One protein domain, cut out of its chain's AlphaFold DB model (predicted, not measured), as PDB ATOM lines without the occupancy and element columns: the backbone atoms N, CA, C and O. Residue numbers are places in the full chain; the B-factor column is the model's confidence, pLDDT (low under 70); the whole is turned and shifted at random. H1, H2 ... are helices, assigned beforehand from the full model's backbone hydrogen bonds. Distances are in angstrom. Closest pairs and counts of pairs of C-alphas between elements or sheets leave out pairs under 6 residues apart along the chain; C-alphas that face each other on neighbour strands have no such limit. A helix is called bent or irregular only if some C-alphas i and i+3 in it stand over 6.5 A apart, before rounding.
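AT A GLANCE: This is residues 13 to 92 of the 286 residues of the protein "Sigma70_r4 domain-containing protein" of Moorea sp. SIO3I7 (UniProt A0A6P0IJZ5). This is a rounded, compact cluster of crossed helices: H2 sits in the middle, H1 and H3 lie on opposite sides of it, and the long H4 crosses all three, reaching from H3 at its first end past H2 to H1 at its last end. The short H5 packs on H2 near Trp 43, where H2 ends, and closes the printed part. The printed part has 80 residues with five named helices, in the order H1, H2, H3, H4, H5, and no named strand; the class is all helix. The radius of gyration of the C-alphas is 11.9 A, and the C-alphas span 30 by 25 by 22 A along their three main axes.

HOW THE PARTS SIT: Start with H1, residues 13 to 27, and go on to H2, residues 33 to 43, the hub, which touches four other helices. H1 and H2 only just touch, with 3 pairs of C-alphas within 8 A and with residue 16 alone on the side of H1; the closest C-alphas are those of Leu 16 and Gln 40, 7.0 A apart. Their lines stand at a steep tilt of 49 degrees, opposite ways. Next comes H3, residues 50 to 57, which touches H2 at a steep tilt of 51 degrees, opposite ways; look at the C-alphas of Val 38 and Ile 53, the closest, 7.3 A apart. H4, residues 61 to 80, touches three helices, each with a part of itself alone. With residues 61 to 65 it touches H3, about perpendicular at 76 degrees, and the closest C-alphas, those of Asp 51 and Ala 61, are 4.8 A apart. With residues 68 to 72 it touches H2, about perpendicular at 71 degrees, only just beyond steep; the closest C-alphas, those of Gln 35 and Val 68, are 6.9 A apart. With residues 75 to 79 it touches residues 22 to 26 of H1, about perpendicular at 81 degrees, and the closest C-alphas are those of Asn 26 and Ala 79, 6.9 A apart. Last comes H5, residues 89 to 92, which touches H2; the closest C-alphas are those of Trp 43 and Arg 90, 5.8 A apart. H5 and H1 are close but not clearly touching, with the C-alphas of Gly 15 and Arg 90 closest at 7.7 A, while H4 and H5 are near each other. H3 is apart from both H1 and H5. Every O i to N i+4 pair is within hydrogen-bond range in H1, H2 and H3; in H4 it is 12 of 16, and H5 is too short for such a pair.

IN THESE COORDINATES: Find C-alpha 13 at (23.632, 18.771, 8.071); from there H1 runs 20.9 A to C-alpha 27. H2 begins at C-alpha 33, at (26.853, 22.160, 21.998), and runs 15.4 A to C-alpha 43. H3 covers 10.6 A from C-alpha 50 to C-alpha 57. H4 is the longest helix, 26.8 A from C-alpha 61 to C-alpha 80; it has a kink of 29 degrees near residue 68 and is irregular, but only just, with C-alphas 66 and 69 6.9 A apart. H5 spans 5.2 A and ends at C-alpha 92, at (27.776, 3.820, 10.056).

THE WHOLE: Look for the two C-alphas farthest apart at Gly 58 and Gly 81, 32.7 A from each other. The printed part has no cut. The links from H1 to H2 and from H3 to H4 are tight, those from H2 to H3 and from H4 to H5 are short, and no link is long. The mean pLDDT of the printed part is 81.7; in the B-factor column you will find values under 70 at residues 13 to 14 and 45 to 47.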
ATOM      1  N   GLN A  13      24.859  18.330   7.409       69.12
ATOM      2  CA  GLN A  13      23.632  18.771   8.071       69.12
ATOM      3  C   GLN A  13      22.606  17.644   8.180       69.12
ATOM      4  O   GLN A  13      21.956  17.506   9.211       69.12
ATOM      5  N   GLU A  14      22.509  16.806   7.152       69.88
ATOM      6  CA  GLU A  14      21.600  15.665   7.117       69.88
ATOM      7  C   GLU A  14      22.055  14.574   8.096       69.88
ATOM      8  O   GLU A  14      21.279  14.125   8.942       69.88
ATOM      9  N   GLY A  15      23.356  14.259   8.095       74.56
ATOM     10  CA  GLY A  15      23.949  13.340   9.067       74.56
ATOM     11  C   GLY A  15      23.831  13.831  10.516       74.56
ATOM     12  O   GLY A  15      23.587  13.034  11.425       74.56
ATOM     13  N   LEU A  16      23.958  15.144  10.750       76.94
ATOM     14  CA  LEU A  16      23.740  15.743  12.071       76.94
ATOM     15  C   LEU A  16      22.267  15.714  12.490       76.94
ATOM     16  O   LEU A  16      21.994  15.434  13.655       76.94
ATOM     17  N   GLY A  17      21.333  15.955  11.567       81.38
ATOM     18  CA  GLY A  17      19.895  15.877  11.835       81.38
ATOM     19  C   GLY A  17      19.467  14.475  12.262       81.38
ATOM     20  O   GLY A  17      18.803  14.313  13.287       81.38
ATOM     21  N   PHE A  18      19.940  13.451  11.549       81.12
ATOM     22  CA  PHE A  18      19.705  12.058  11.926       81.12
ATOM     23  C   PHE A  18      20.316  11.721  13.294       81.12
ATOM     24  O   PHE A  18      19.677  11.084  14.132       81.12
ATOM     25  N   ALA A  19      21.542  12.181  13.558       81.44
ATOM     26  CA  ALA A  19      22.205  11.960  14.840       81.44
ATOM     27  C   ALA A  19      21.460  12.618  16.017       81.44
ATOM     28  O   ALA A  19      21.346  12.012  17.082       81.44
ATOM     29  N   GLU A  20      20.940  13.832  15.826       84.31
ATOM     30  CA  GLU A  20      20.129  14.553  16.813       84.31
ATOM     31  C   GLU A  20      18.831  13.797  17.119       84.31
ATOM     32  O   GLU A  20      18.513  13.562  18.285       84.31
ATOM     33  N   GLN A  21      18.120  13.348  16.079       83.06
ATOM     34  CA  GLN A  21      16.890  12.572  16.226       83.06
ATOM     35  C   GLN A  21      17.136  11.253  16.966       83.06
ATOM     36  O   GLN A  21      16.361  10.879  17.846       83.06
ATOM     37  N   LEU A  22      18.235  10.570  16.646       82.44
ATOM     38  CA  LEU A  22      18.602   9.298  17.256       82.44
ATOM     39  C   LEU A  22      18.985   9.444  18.733       82.44
ATOM     40  O   LEU A  22      18.660   8.581  19.547       82.44
ATOM     41  N   VAL A  23      19.651  10.535  19.107       82.75
ATOM     42  CA  VAL A  23      19.942  10.818  20.518       82.75
ATOM     43  C   VAL A  23      18.651  11.154  21.260       82.75
ATOM     44  O   VAL A  23      18.399  10.571  22.316       82.75
ATOM     45  N   PHE A  24      17.798  12.000  20.677       83.12
ATOM     46  CA  PHE A  24      16.518  12.383  21.266       83.12
ATOM     47  C   PHE A  24      15.600  11.176  21.506       83.12
ATOM     48  O   PHE A  24      15.027  11.053  22.585       83.12
ATOM     49  N   SER A  25      15.514  10.234  20.560       80.62
ATOM     50  CA  SER A  25      14.679   9.036  20.714       80.62
ATOM     51  C   SER A  25      15.172   8.074  21.801       80.62
ATOM     52  O   SER A  25      14.374   7.315  22.338       80.62
ATOM     53  N   ASN A  26      16.472   8.083  22.122       77.75
ATOM     54  CA  ASN A  26      17.072   7.159  23.092       77.75
ATOM     55  C   ASN A  26      17.210   7.752  24.502       77.75
ATOM     56  O   ASN A  26      17.172   7.008  25.478       77.75
ATOM     57  N   THR A  27      17.392   9.069  24.631       78.38
ATOM     58  CA  THR A  27      17.636   9.717  25.934       78.38
ATOM     59  C   THR A  27      16.577  10.742  26.325       78.38
ATOM     60  O   THR A  27      16.563  11.184  27.473       78.38
ATOM     61  N   GLY A  28      15.716  11.158  25.389       77.88
ATOM     62  CA  GLY A  28      14.800  12.288  25.563       77.88
ATOM     63  C   GLY A  28      15.502  13.648  25.655       77.88
ATOM     64  O   GLY A  28      14.849  14.656  25.917       77.88
ATOM     65  N   GLN A  29      16.825  13.698  25.464       77.06
ATOM     66  CA  GLN A  29      17.633  14.911  25.551       77.06
ATOM     67  C   GLN A  29      18.212  15.270  24.182       77.06
ATOM     68  O   GLN A  29      18.633  14.400  23.421       77.06
ATOM     69  N   SER A  30      18.259  16.565  23.880       83.69
ATOM     70  CA  SER A  30      18.965  17.089  22.708       83.69
ATOM     71  C   SER A  30      20.481  17.055  22.906       83.69
ATOM     72  O   SER A  30      20.981  17.052  24.035       83.69
ATOM     73  N   LEU A  31      21.227  17.077  21.802       82.81
ATOM     74  CA  LEU A  31      22.682  17.150  21.854       82.81
ATOM     75  C   LEU A  31      23.119  18.509  22.417       82.81
ATOM     76  O   LEU A  31      22.752  19.565  21.904       82.81
ATOM     77  N   SER A  32      23.959  18.477  23.449       82.94
ATOM     78  CA  SER A  32      24.662  19.670  23.932       82.94
ATOM     79  C   SER A  32      25.630  20.208  22.875       82.94
ATOM     80  O   SER A  32      26.113  19.467  22.014       82.94
ATOM     81  N   ASP A  33      25.986  21.488  22.977       80.69
ATOM     82  CA  ASP A  33      26.853  22.160  21.998       80.69
ATOM     83  C   ASP A  33      28.207  21.454  21.821       80.69
ATOM     84  O   ASP A  33      28.709  21.309  20.703       80.69
ATOM     85  N   ILE A  34      28.763  20.906  22.908       83.19
ATOM     86  CA  ILE A  34      30.008  20.133  22.866       83.19
ATOM     87  C   ILE A  34      29.840  18.781  22.158       83.19
ATOM     88  O   ILE A  34      30.738  18.348  21.435       83.19
ATOM     89  N   GLN A  35      28.691  18.116  22.312       86.19
ATOM     90  CA  GLN A  35      28.404  16.865  21.609       86.19
ATOM     91  C   GLN A  35      28.193  17.123  20.114       86.19
ATOM     92  O   GLN A  35      28.802  16.432  19.296       86.19
ATOM     93  N   ARG A  36      27.424  18.160  19.749       85.81
ATOM     94  CA  ARG A  36      27.223  18.573  18.349       85.81
ATOM     95  C   ARG A  36      28.543  18.878  17.659       85.81
ATOM     96  O   ARG A  36      28.798  18.377  16.565       85.81
ATOM     97  N   ALA A  37      29.420  19.631  18.319       83.50
ATOM     98  CA  ALA A  37      30.729  19.946  17.769       83.50
ATOM     99  C   ALA A  37      31.598  18.696  17.575       83.50
ATOM    100  O   ALA A  37      32.240  18.547  16.533       83.50
ATOM    101  N   VAL A  38      31.600  17.761  18.533       85.88
ATOM    102  CA  VAL A  38      32.329  16.492  18.387       85.88
ATOM    103  C   VAL A  38      31.815  15.698  17.181       85.88
ATOM    104  O   VAL A  38      32.638  15.202  16.409       85.88
ATOM    105  N   LEU A  39      30.500  15.618  16.964       86.44
ATOM    106  CA  LEU A  39      29.918  14.928  15.805       86.44
ATOM    107  C   LEU A  39      30.245  15.633  14.489       86.44
ATOM    108  O   LEU A  39      30.754  15.002  13.564       86.44
ATOM    109  N   GLN A  40      30.058  16.952  14.432       84.62
ATOM    110  CA  GLN A  40      30.338  17.757  13.246       84.62
ATOM    111  C   GLN A  40      31.803  17.620  12.815       84.62
ATOM    112  O   GLN A  40      32.094  17.341  11.653       84.62
ATOM    113  N   LYS A  41      32.755  17.751  13.747       83.81
ATOM    114  CA  LYS A  41      34.187  17.606  13.431       83.81
ATOM    115  C   LYS A  41      34.598  16.154  13.151       83.81
ATOM    116  O   LYS A  41      35.650  15.939  12.558       83.81
ATOM    117  N   SER A  42      33.801  15.166  13.571       80.38
ATOM    118  CA  SER A  42      33.997  13.753  13.203       80.38
ATOM    119  C   SER A  42      33.461  13.436  11.800       80.38
ATOM    120  O   SER A  42      33.894  12.463  11.192       80.38
ATOM    121  N   TRP A  43      32.563  14.276  11.275       78.81
ATOM    122  CA  TRP A  43      32.002  14.173   9.925       78.81
ATOM    123  C   TRP A  43      32.820  14.926   8.864       78.81
ATOM    124  O   TRP A  43      32.903  14.496   7.713       78.81
ATOM    125  N   GLN A  44      33.447  16.050   9.240       72.81
ATOM    126  CA  GLN A  44      34.301  16.839   8.346       72.81
ATOM    127  C   GLN A  44      35.533  16.040   7.887       72.81
ATOM    128  O   GLN A  44      36.195  15.377   8.682       72.81
ATOM    129  N   GLY A  45      35.885  16.154   6.599       62.06
ATOM    130  CA  GLY A  45      37.057  15.476   6.026       62.06
ATOM    131  C   GLY A  45      38.392  15.898   6.658       62.06
ATOM    132  O   GLY A  45      39.339  15.115   6.686       62.06
ATOM    133  N   GLN A  46      38.458  17.105   7.232       62.66
ATOM    134  CA  GLN A  46      39.610  17.589   7.990       62.66
ATOM    135  C   GLN A  46      39.453  17.227   9.475       62.66
ATOM    136  O   GLN A  46      38.708  17.862  10.221       62.66
ATOM    137  N   ARG A  47      40.159  16.178   9.910       64.62
ATOM    138  CA  ARG A  47      40.072  15.647  11.279       64.62
ATOM    139  C   ARG A  47      40.683  16.626  12.284       64.62
ATOM    140  O   ARG A  47      41.903  16.693  12.407       64.62
ATOM    141  N   LYS A  48      39.852  17.324  13.063       75.88
ATOM    142  CA  LYS A  48      40.327  18.063  14.246       75.88
ATOM    143  C   LYS A  48      40.559  17.119  15.424       75.88
ATOM    144  O   LYS A  48      39.765  16.202  15.638       75.88
ATOM    145  N   THR A  49      41.619  17.310  16.205       82.44
ATOM    146  CA  THR A  49      41.847  16.532  17.442       82.44
ATOM    147  C   THR A  49      40.899  16.988  18.552       82.44
ATOM    148  O   THR A  49      40.343  18.080  18.491       82.44
ATOM    149  N   TYR A  50      40.689  16.160  19.584       84.75
ATOM    150  CA  TYR A  50      39.896  16.602  20.739       84.75
ATOM    151  C   TYR A  50      40.520  17.821  21.425       84.75
ATOM    152  O   TYR A  50      39.779  18.653  21.924       84.75
ATOM    153  N   ASP A  51      41.848  17.964  21.379       83.31
ATOM    154  CA  ASP A  51      42.561  19.127  21.917       83.31
ATOM    155  C   ASP A  51      42.196  20.416  21.159       83.31
ATOM    156  O   ASP A  51      41.891  21.432  21.776       83.31
ATOM    157  N   GLN A  52      42.122  20.351  19.825       84.62
ATOM    158  CA  GLN A  52      41.705  21.480  18.983       84.62
ATOM    159  C   GLN A  52      40.229  21.846  19.185       84.62
ATOM    160  O   GLN A  52      39.887  23.023  19.195       84.62
ATOM    161  N   ILE A  53      39.357  20.847  19.364       84.19
ATOM    162  CA  ILE A  53      37.930  21.071  19.653       84.19
ATOM    163  C   ILE A  53      37.764  21.739  21.023       84.19
ATOM    164  O   ILE A  53      36.950  22.645  21.167       84.19
ATOM    165  N   ALA A  54      38.555  21.324  22.017       84.44
ATOM    166  CA  ALA A  54      38.542  21.924  23.346       84.44
ATOM    167  C   ALA A  54      38.987  23.392  23.306       84.44
ATOM    168  O   ALA A  54      38.306  24.247  23.862       84.44
ATOM    169  N   GLN A  55      40.072  23.685  22.583       85.62
ATOM    170  CA  GLN A  55      40.586  25.044  22.413       85.62
ATOM    171  C   GLN A  55      39.588  25.968  21.692       85.62
ATOM    172  O   GLN A  55      39.441  27.120  22.082       85.62
ATOM    173  N   GLU A  56      38.889  25.464  20.668       84.56
ATOM    174  CA  GLU A  56      37.890  26.219  19.888       84.56
ATOM    175  C   GLU A  56      36.635  26.560  20.710       84.56
ATOM    176  O   GLU A  56      36.012  27.590  20.472       84.56
ATOM    177  N   LEU A  57      36.275  25.717  21.683       80.38
ATOM    178  CA  LEU A  57      35.035  25.837  22.461       80.38
ATOM    179  C   LEU A  57      35.256  26.225  23.931       80.38
ATOM    180  O   LEU A  57      34.303  26.250  24.703       80.38
ATOM    181  N   GLY A  58      36.499  26.493  24.340       81.69
ATOM    182  CA  GLY A  58      36.836  26.854  25.721       81.69
ATOM    183  C   GLY A  58      36.674  25.716  26.741       81.69
ATOM    184  O   GLY A  58      36.541  25.981  27.933       81.69
ATOM    185  N   TYR A  59      36.693  24.453  26.304       85.12
ATOM    186  CA  TYR A  59      36.627  23.281  27.188       85.12
ATOM    187  C   TYR A  59      38.019  22.707  27.465       85.12
ATOM    188  O   TYR A  59      38.959  22.892  26.695       85.12
ATOM    189  N   SER A  60      38.156  21.930  28.544       84.69
ATOM    190  CA  SER A  60      39.389  21.176  28.769       84.69
ATOM    191  C   SER A  60      39.457  19.960  27.842       84.69
ATOM    192  O   SER A  60      38.491  19.212  27.655       84.69
ATOM    193  N   ALA A  61      40.634  19.723  27.267       85.25
ATOM    194  CA  ALA A  61      40.847  18.561  26.413       85.25
ATOM    195  C   ALA A  61      40.640  17.234  27.165       85.25
ATOM    196  O   ALA A  61      40.177  16.252  26.576       85.25
ATOM    197  N   SER A  62      40.934  17.210  28.475       83.75
ATOM    198  CA  SER A  62      40.666  16.058  29.341       83.75
ATOM    199  C   SER A  62      39.168  15.779  29.462       83.75
ATOM    200  O   SER A  62      38.770  14.625  29.335       83.75
ATOM    201  N   TYR A  63      38.327  16.809  29.601       83.88
ATOM    202  CA  TYR A  63      36.875  16.658  29.697       83.88
ATOM    203  C   TYR A  63      36.272  16.039  28.430       83.88
ATOM    204  O   TYR A  63      35.454  15.120  28.509       83.88
ATOM    205  N   ILE A  64      36.728  16.458  27.246       85.88
ATOM    206  CA  ILE A  64      36.262  15.862  25.986       85.88
ATOM    207  C   ILE A  64      36.733  14.407  25.862       85.88
ATOM    208  O   ILE A  64      35.929  13.531  25.533       85.88
ATOM    209  N   LYS A  65      38.016  14.133  26.142       86.19
ATOM    210  CA  LYS A  65      38.625  12.798  26.000       86.19
ATOM    211  C   LYS A  65      38.079  11.776  26.998       86.19
ATOM    212  O   LYS A  65      37.891  10.623  26.622       86.19
ATOM    213  N   GLN A  66      37.848  12.181  28.244       82.12
ATOM    214  CA  GLN A  66      37.494  11.276  29.342       82.12
ATOM    215  C   GLN A  66      35.984  11.203  29.594       82.12
ATOM    216  O   GLN A  66      35.496  10.159  30.020       82.12
ATOM    217  N   THR A  67      35.231  12.268  29.299       84.12
ATOM    218  CA  THR A  67      33.815  12.360  29.688       84.12
ATOM    219  C   THR A  67      32.882  12.383  28.487       84.12
ATOM    220  O   THR A  67      31.989  11.542  28.392       84.12
ATOM    221  N   VAL A  68      33.068  13.332  27.565       86.19
ATOM    222  CA  VAL A  68      32.099  13.572  26.480       86.19
ATOM    223  C   VAL A  68      32.196  12.496  25.402       86.19
ATOM    224  O   VAL A  68      31.202  11.840  25.100       86.19
ATOM    225  N   ALA A  69      33.389  12.282  24.836       86.25
ATOM    226  CA  ALA A  69      33.556  11.387  23.697       86.25
ATOM    227  C   ALA A  69      33.228   9.915  24.020       86.25
ATOM    228  O   ALA A  69      32.467   9.319  23.260       86.25
ATOM    229  N   PRO A  70      33.706   9.307  25.128       87.81
ATOM    230  CA  PRO A  70      33.397   7.906  25.425       87.81
ATOM    231  C   PRO A  70      31.899   7.652  25.630       87.81
ATOM    232  O   PRO A  70      31.369   6.676  25.104       87.81
ATOM    233  N   LYS A  71      31.204   8.551  26.345       87.12
ATOM    234  CA  LYS A  71      29.752   8.453  26.565       87.12
ATOM    235  C   LYS A  71      28.974   8.597  25.261       87.12
ATOM    236  O   LYS A  71      28.057   7.823  25.016       87.12
ATOM    237  N   LEU A  72      29.372   9.549  24.417       87.75
ATOM    238  CA  LEU A  72      28.739   9.796  23.124       87.75
ATOM    239  C   LEU A  72      28.858   8.575  22.203       87.75
ATOM    240  O   LEU A  72      27.857   8.095  21.682       87.75
ATOM    241  N   TRP A  73      30.062   8.021  22.050       89.69
ATOM    242  CA  TRP A  73      30.276   6.851  21.192       89.69
ATOM    243  C   TRP A  73      29.602   5.588  21.723       89.69
ATOM    244  O   TRP A  73      29.105   4.788  20.931       89.69
ATOM    245  N   LYS A  74      29.533   5.424  23.050       89.06
ATOM    246  CA  LYS A  74      28.768   4.344  23.680       89.06
ATOM    247  C   LYS A  74      27.277   4.457  23.351       89.06
ATOM    248  O   LYS A  74      26.711   3.484  22.869       89.06
ATOM    249  N   LEU A  75      26.691   5.645  23.505       86.62
ATOM    250  CA  LEU A  75      25.286   5.910  23.180       86.62
ATOM    251  C   LEU A  75      24.971   5.578  21.720       86.62
ATOM    252  O   LEU A  75      24.035   4.833  21.451       86.62
ATOM    253  N   PHE A  76      25.774   6.073  20.771       85.56
ATOM    254  CA  PHE A  76      25.565   5.738  19.360       85.56
ATOM    255  C   PHE A  76      25.736   4.244  19.089       85.56
ATOM    256  O   PHE A  76      25.011   3.698  18.265       85.56
ATOM    257  N   SER A  77      26.659   3.577  19.786       88.38
ATOM    258  CA  SER A  77      26.851   2.138  19.613       88.38
ATOM    259  C   SER A  77      25.652   1.325  20.095       88.38
ATOM    260  O   SER A  77      25.263   0.359  19.445       88.38
ATOM    261  N   GLU A  78      25.055   1.727  21.217       85.12
ATOM    262  CA  GLU A  78      23.857   1.101  21.780       85.12
ATOM    263  C   GLU A  78      22.636   1.354  20.891       85.12
ATOM    264  O   GLU A  78      21.942   0.413  20.516       85.12
ATOM    265  N   ALA A  79      22.427   2.603  20.472       81.19
ATOM    266  CA  ALA A  79      21.286   2.989  19.649       81.19
ATOM    267  C   ALA A  79      21.326   2.399  18.228       81.19
ATOM    268  O   ALA A  79      20.284   2.109  17.645       81.19
ATOM    269  N   LEU A  80      22.520   2.215  17.650       80.12
ATOM    270  CA  LEU A  80      22.684   1.679  16.290       80.12
ATOM    271  C   LEU A  80      22.952   0.170  16.259       80.12
ATOM    272  O   LEU A  80      22.943  -0.426  15.177       80.12
ATOM    273  N   GLY A  81      23.182  -0.452  17.419       80.31
ATOM    274  CA  GLY A  81      23.483  -1.879  17.543       80.31
ATOM    275  C   GLY A  81      24.822  -2.296  16.922       80.31
ATOM    276  O   GLY A  81      25.032  -3.476  16.656       80.31
ATOM    277  N   GLU A  82      25.725  -1.350  16.657       83.69
ATOM    278  CA  GLU A  82      27.051  -1.610  16.095       83.69
ATOM    279  C   GLU A  82      28.102  -0.682  16.699       83.69
ATOM    280  O   GLU A  82      27.790   0.411  17.149       83.69
ATOM    281  N   LYS A  83      29.373  -1.094  16.729       84.38
ATOM    282  CA  LYS A  83      30.430  -0.296  17.365       84.38
ATOM    283  C   LYS A  83      30.668   1.012  16.605       84.38
ATOM    284  O   LYS A  83      31.217   1.000  15.503       84.38
ATOM    285  N   VAL A  84      30.369   2.140  17.242       85.94
ATOM    286  CA  VAL A  84      30.583   3.490  16.712       85.94
ATOM    287  C   VAL A  84      31.765   4.166  17.401       85.94
ATOM    288  O   VAL A  84      31.995   4.041  18.598       85.94
ATOM    289  N   SER A  85      32.547   4.890  16.616       84.31
ATOM    290  CA  SER A  85      33.739   5.626  17.002       84.31
ATOM    291  C   SER A  85      33.921   6.831  16.079       84.31
ATOM    292  O   SER A  85      33.337   6.911  14.999       84.31
ATOM    293  N   LYS A  86      34.820   7.739  16.457       78.31
ATOM    294  CA  LYS A  86      35.142   8.934  15.670       78.31
ATOM    295  C   LYS A  86      35.496   8.664  14.197       78.31
ATOM    296  O   LYS A  86      35.271   9.530  13.361       78.31
ATOM    297  N   THR A  87      36.079   7.510  13.868       78.38
ATOM    298  CA  THR A  87      36.558   7.205  12.507       78.38
ATOM    299  C   THR A  87      35.533   6.507  11.626       78.38
ATOM    300  O   THR A  87      35.677   6.564  10.408       78.38
ATOM    301  N   ASN A  88      34.526   5.857  12.211       80.06
ATOM    302  CA  ASN A  88      33.514   5.094  11.475       80.06
ATOM    303  C   ASN A  88      32.096   5.664  11.620       80.06
ATOM    304  O   ASN A  88      31.207   5.202  10.913       80.06
ATOM    305  N   PHE A  89      31.888   6.673  12.476       82.38
ATOM    306  CA  PHE A  89      30.596   7.330  12.693       82.38
ATOM    307  C   PHE A  89      29.893   7.690  11.383       82.38
ATOM    308  O   PHE A  89      28.750   7.304  11.169       82.38
ATOM    309  N   ARG A  90      30.612   8.343  10.466       79.62
ATOM    310  CA  ARG A  90      30.074   8.728   9.161       79.62
ATOM    311  C   ARG A  90      29.574   7.526   8.351       79.62
ATOM    312  O   ARG A  90      28.416   7.494   7.959       79.62
ATOM    313  N   SER A  91      30.417   6.515   8.156       77.00
ATOM    314  CA  SER A  91      30.070   5.327   7.362       77.00
ATOM    315  C   SER A  91      28.949   4.491   7.988       77.00
ATOM    316  O   SER A  91      28.195   3.822   7.287       77.00
ATOM    317  N   VAL A  92      28.845   4.498   9.315       79.12
ATOM    318  CA  VAL A  92      27.776   3.820  10.056       79.12
ATOM    319  C   VAL A  92      26.429   4.505   9.799       79.12
ATOM    320  O   VAL A  92      25.464   3.829   9.437       79.12
TER     321      VAL A  92